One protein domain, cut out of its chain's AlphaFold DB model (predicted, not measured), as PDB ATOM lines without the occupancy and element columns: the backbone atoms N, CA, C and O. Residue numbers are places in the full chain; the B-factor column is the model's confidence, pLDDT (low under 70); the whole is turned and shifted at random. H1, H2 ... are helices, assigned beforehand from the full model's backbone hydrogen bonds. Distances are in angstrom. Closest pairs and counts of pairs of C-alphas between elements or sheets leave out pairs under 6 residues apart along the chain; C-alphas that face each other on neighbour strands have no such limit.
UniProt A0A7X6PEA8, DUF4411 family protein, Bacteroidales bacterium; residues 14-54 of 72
ATOM      1  N   GLU A  14     130.872 147.303 138.651       59.94
ATOM      2  CA  GLU A  14     129.625 147.178 137.886       59.94
ATOM      3  C   GLU A  14     129.947 147.362 136.397       59.94
ATOM      4  O   GLU A  14     130.010 148.488 135.904       59.94
ATOM      5  N   GLU A  15     130.237 146.273 135.696       69.25
ATOM      6  CA  GLU A  15     130.456 146.235 134.255       69.25
ATOM      7  C   GLU A  15     129.171 145.731 133.587       69.25
ATOM      8  O   GLU A  15     128.386 144.997 134.190       69.25
ATOM      9  N   ALA A  16     128.938 146.154 132.346       76.56
ATOM     10  CA  ALA A  16     127.852 145.636 131.526       76.56
ATOM     11  C   ALA A  16     127.868 144.100 131.497       76.56
ATOM     12  O   ALA A  16     128.940 143.496 131.418       76.56
ATOM     13  N   ASP A  17     126.685 143.483 131.513       83.19
ATOM     14  CA  ASP A  17     126.550 142.028 131.549       83.19
ATOM     15  C   ASP A  17     127.286 141.373 130.357       83.19
ATOM     16  O   ASP A  17     126.892 141.566 129.198       83.19
ATOM     17  N   PRO A  18     128.351 140.587 130.605       85.06
ATOM     18  CA  PRO A  18     129.109 139.955 129.538       85.06
ATOM     19  C   PRO A  18     128.277 138.918 128.772       85.06
ATOM     20  O   PRO A  18     128.456 138.764 127.562       85.06
ATOM     21  N   TYR A  19     127.338 138.223 129.416       88.88
ATOM     22  CA  TYR A  19     126.486 137.269 128.712       88.88
ATOM     23  C   TYR A  19     125.629 137.978 127.660       88.88
ATOM     24  O   TYR A  19     125.604 137.556 126.503       88.88
ATOM     25  N   LEU A  20     125.010 139.106 128.025       89.88
ATOM     26  CA  LEU A  20     124.198 139.914 127.115       89.88
ATOM     27  C   LEU A  20     124.999 140.381 125.890       89.88
ATOM     28  O   LEU A  20     124.563 140.199 124.752       89.88
ATOM     29  N   ILE A  21     126.195 140.941 126.104       91.00
ATOM     30  CA  ILE A  21     127.058 141.414 125.010       91.00
ATOM     31  C   ILE A  21     127.491 140.253 124.108       91.00
ATOM     32  O   ILE A  21     127.436 140.367 122.881       91.00
ATOM     33  N   GLY A  22     127.908 139.131 124.702       90.06
ATOM     34  CA  GLY A  22     128.330 137.940 123.968       90.06
ATOM     35  C   GLY A  22     127.204 137.359 123.118       90.06
ATOM     36  O   GLY A  22     127.405 137.069 121.938       90.06
ATOM     37  N   TYR A  23     126.001 137.270 123.681       92.50
ATOM     38  CA  TYR A  23     124.819 136.786 122.979       92.50
ATOM     39  C   TYR A  23     124.477 137.673 121.773       92.50
ATOM     40  O   TYR A  23     124.340 137.178 120.652       92.50
ATOM     41  N   CYS A  24     124.442 138.997 121.954       94.50
ATOM     42  CA  CYS A  24     124.208 139.921 120.844       94.50
ATOM     43  C   CYS A  24     125.297 139.830 119.767       94.50
ATOM     44  O   CYS A  24     124.985 139.913 118.579       94.50
ATOM     45  N   LYS A  25     126.559 139.608 120.156       92.00
ATOM     46  CA  LYS A  25     127.668 139.450 119.208       92.00
ATOM     47  C   LYS A  25     127.530 138.196 118.350       92.00
ATOM     48  O   LYS A  25     127.707 138.280 117.138       92.00
ATOM     49  N   VAL A  26     127.239 137.053 118.969       94.69
ATOM     50  CA  VAL A  26     127.156 135.750 118.285       94.69
ATOM     51  C   VAL A  26     125.971 135.701 117.324       94.69
ATOM     52  O   VAL A  26     126.097 135.172 116.224       94.69
ATOM     53  N   HIS A  27     124.841 136.290 117.711       95.38
ATOM     54  CA  HIS A  27     123.612 136.264 116.916       95.38
ATOM     55  C   HIS A  27     123.429 137.488 116.003       95.38
ATOM     56  O   HIS A  27     122.410 137.598 115.326       95.38
ATOM     57  N   ASN A  28     124.411 138.397 115.960       93.12
ATOM     58  CA  ASN A  28     124.363 139.645 115.195       93.12
ATOM     59  C   ASN A  28     123.110 140.493 115.502       93.12
ATOM     60  O   ASN A  28     122.485 141.071 114.608       93.12
ATOM     61  N   TYR A  29     122.726 140.542 116.779       95.25
ATOM     62  CA  TYR A  29     121.587 141.324 117.249       95.25
ATOM     63  C   TYR A  29     121.976 142.761 117.574       95.25
ATOM     64  O   TYR A  29     123.106 143.066 117.957       95.25
ATOM     65  N   VAL A  30     120.983 143.639 117.451       93.88
ATOM     66  CA  VAL A  30     121.076 145.035 117.871       93.88
ATOM     67  C   VAL A  30     120.637 145.130 119.322       93.88
ATOM     68  O   VAL A  30     119.535 144.709 119.669       93.88
ATOM     69  N   LEU A  31     121.503 145.680 120.162       93.81
ATOM     70  CA  LEU A  31     121.201 145.942 121.558       93.81
ATOM     71  C   LEU A  31     120.540 147.319 121.673       93.81
ATOM     72  O   LEU A  31     121.046 148.300 121.130       93.81
ATOM     73  N   ILE A  32     119.405 147.389 122.366       94.38
ATOM     74  CA  ILE A  32     118.673 148.639 122.600       94.38
ATOM     75  C   ILE A  32     118.749 148.964 124.090       94.38
ATOM     76  O   ILE A  32     118.377 148.131 124.916       94.38
ATOM     77  N   THR A  33     119.257 150.143 124.444       92.38
ATOM     78  CA  THR A  33     119.363 150.586 125.844       92.38
ATOM     79  C   THR A  33     119.426 152.110 125.945       92.38
ATOM     80  O   THR A  33     120.050 152.759 125.109       92.38
ATOM     81  N   ASP A  34     118.836 152.666 127.004       91.00
ATOM     82  CA  ASP A  34     118.909 154.096 127.352       91.00
ATOM     83  C   ASP A  34     119.988 154.383 128.417       91.00
ATOM     84  O   ASP A  34     119.999 155.427 129.075       91.00
ATOM     85  N   GLU A  35     120.920 153.448 128.626       89.19
ATOM     86  CA  GLU A  35     122.071 153.677 129.495       89.19
ATOM     87  C   GLU A  35     122.986 154.798 128.981       89.19
ATOM     88  O   GLU A  35     123.126 155.062 127.787       89.19
ATOM     89  N   ASN A  36     123.686 155.446 129.914       84.88
ATOM     90  CA  ASN A  36     124.562 156.559 129.582       84.88
ATOM     91  C   ASN A  36     125.768 156.101 128.735       84.88
ATOM     92  O   ASN A  36     126.683 155.449 129.247       84.88
ATOM     93  N   LYS A  37     125.796 156.535 127.467       85.12
ATOM     94  CA  LYS A  37     126.854 156.264 126.478       85.12
ATOM     95  C   LYS A  37     128.253 156.754 126.914       85.12
ATOM     96  O   LYS A  37     129.253 156.215 126.453       85.12
ATOM     97  N   LEU A  38     128.344 157.739 127.815       84.31
ATOM     98  CA  LEU A  38     129.608 158.332 128.282       84.31
ATOM     99  C   LEU A  38     130.300 157.516 129.380       84.31
ATOM    100  O   LEU A  38     131.497 157.680 129.612       84.31
ATOM    101  N   LYS A  39     129.561 156.659 130.095       84.62
ATOM    102  CA  LYS A  39     130.135 155.866 131.184       84.62
ATOM    103  C   LYS A  39     130.784 154.600 130.608       84.62
ATOM    104  O   LYS A  39     130.092 153.786 130.000       84.62
ATOM    105  N   PRO A  40     132.094 154.377 130.822       82.75
ATOM    106  CA  PRO A  40     132.842 153.320 130.137       82.75
ATOM    107  C   PRO A  40     132.453 151.901 130.565       82.75
ATOM    108  O   PRO A  40     132.779 150.948 129.860       82.75
ATOM    109  N   ASN A  41     131.799 151.771 131.719       80.88
ATOM    110  CA  ASN A  41     131.327 150.516 132.290       80.88
ATOM    111  C   ASN A  41     129.871 150.188 131.922       80.88
ATOM    112  O   ASN A  41     129.367 149.144 132.321       80.88
ATOM    113  N   ARG A  42     129.194 151.074 131.182       88.00
ATOM    114  CA  ARG A  42     127.804 150.894 130.757       88.00
ATOM    115  C   ARG A  42     127.708 150.138 129.446       88.00
ATOM    116  O   ARG A  42     128.663 150.091 128.661       88.00
ATOM    117  N   ILE A  43     126.532 149.569 129.208       89.88
ATOM    118  CA  ILE A  43     126.277 148.681 128.076       89.88
ATOM    119  C   ILE A  43     126.696 149.300 126.730       89.88
ATOM    120  O   ILE A  43     127.408 148.613 125.999       89.88
ATOM    121  N   PRO A  44     126.384 150.573 126.395       91.50
ATOM    122  CA  PRO A  44     126.756 151.128 125.092       91.50
ATOM    123  C   PRO A  44     128.266 151.162 124.853       91.50
ATOM    124  O   PRO A  44     128.740 150.804 123.773       91.50
ATOM    125  N   ALA A  45     129.040 151.547 125.872       90.00
ATOM    126  CA  ALA A  45     130.492 151.636 125.771       90.00
ATOM    127  C   ALA A  45     131.130 150.248 125.615       90.00
ATOM    128  O   ALA A  45     132.063 150.073 124.826       90.00
ATOM    129  N   VAL A  46     130.619 149.250 126.339       89.56
ATOM    130  CA  VAL A  46     131.096 147.865 126.239       89.56
ATOM    131  C   VAL A  46     130.669 147.235 124.910       89.56
ATOM    132  O   VAL A  46     131.502 146.632 124.235       89.56
ATOM    133  N   ALA A  47     129.424 147.420 124.473       91.44
ATOM    134  CA  ALA A  47     128.928 146.921 123.192       91.44
ATOM    135  C   ALA A  47     129.750 147.467 122.013       91.44
ATOM    136  O   ALA A  47     130.228 146.687 121.184       91.44
ATOM    137  N   HIS A  48     130.020 148.777 121.998       90.75
ATOM    138  CA  HIS A  48     130.837 149.418 120.967       90.75
ATOM    139  C   HIS A  48     132.261 148.847 120.917       90.75
ATOM    140  O   HIS A  48     132.747 148.484 119.846       90.75
ATOM    141  N   LYS A  49     132.919 148.677 122.075       89.69
ATOM    142  CA  LYS A  49     134.260 148.058 122.161       89.69
ATOM    143  C   LYS A  49     134.313 146.640 121.584       89.69
ATOM    144  O   LYS A  49     135.374 146.210 121.146       89.69
ATOM    145  N   ASN A  50     133.190 145.923 121.577       87.94
ATOM    146  CA  ASN A  50     133.094 144.548 121.082       87.94
ATOM    147  C   ASN A  50     132.480 144.452 119.676       87.94
ATOM    148  O   ASN A  50     132.264 143.354 119.150       87.94
ATOM    149  N   GLY A  51     132.217 145.594 119.032       90.69
ATOM    150  CA  GLY A  51     131.599 145.652 117.711       90.69
ATOM    151  C   GLY A  51     130.204 145.027 117.693       90.69
ATOM    152  O   GLY A  51     129.888 144.284 116.765       90.69
ATOM    153  N   VAL A  52     129.425 145.245 118.753       93.38
ATOM    154  CA  VAL A  52     127.987 144.958 118.818       93.38
ATOM    155  C   VAL A  52     127.251 146.268 118.558       93.38
ATOM    156  O   VAL A  52     127.563 147.281 119.187       93.38
ATOM    157  N   LYS A  53     126.278 146.264 117.638       94.69
ATOM    158  CA  LYS A  53     125.460 147.453 117.378       94.69
ATOM    159  C   LYS A  53     124.610 147.735 118.614       94.69
ATOM    160  O   LYS A  53     123.829 146.883 119.028       94.69
ATOM    161  N   CYS A  54     124.771 148.921 119.184       94.56
ATOM    162  CA  CYS A  54     124.013 149.388 120.335       94.56
ATOM    163  C   CYS A  54     123.398 150.741 119.999       94.56
ATOM    164  O   CYS A  54     124.127 151.643 119.588       94.56
TER     165      CYS A  54
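AT A GLANCE: This is residues 14 to 54 of the 72 residues of the protein "DUF4411 family protein" of Bacteroidales bacterium (UniProt A0A7X6PEA8). You will find little regular structure here: two short helices, H1 then H2, set at a steep angle, and a long loop, residues 27 to 42, that runs from the end of H1 past H2, turns near Leu 38 and folds back into H2. After H2 the last residues, 50 to 54, fold back toward that loop. The printed part has 41 residues, 16 of them in the two named helices, with no named strand; the class is all helix. It is compact, with a radius of gyration of the C-alphas of 9.0 A, and spans 25 by 16 by 15 A.

IN THESE COORDINATES: Find C-alpha 18 at (129.109, 139.955, 129.538); from there H1, residues 18 to 26, runs 12.2 A. Further on, H2, residues 43 to 49, runs 10.0 A to C-alpha 49 at (134.260, 148.058, 122.161).

HOW THE PARTS SIT: Look at Ile 21 and Ala 47, the closest C-alphas of H1 and H2, 6.1 A apart. The helices only just touch, with 3 pairs of C-alphas within 8 A. They run the same way at a steep tilt of 53 degrees. In H1 and H2 every O i to N i+4 pair is within hydrogen-bond range.

THE WHOLE: The C-alphas of His 27 and Leu 38 are the two farthest apart, 25.5 A. H1 to H2 is a long link of 16 residues. The printed part has no cut. Residues 14 to 15 have pLDDT under 70.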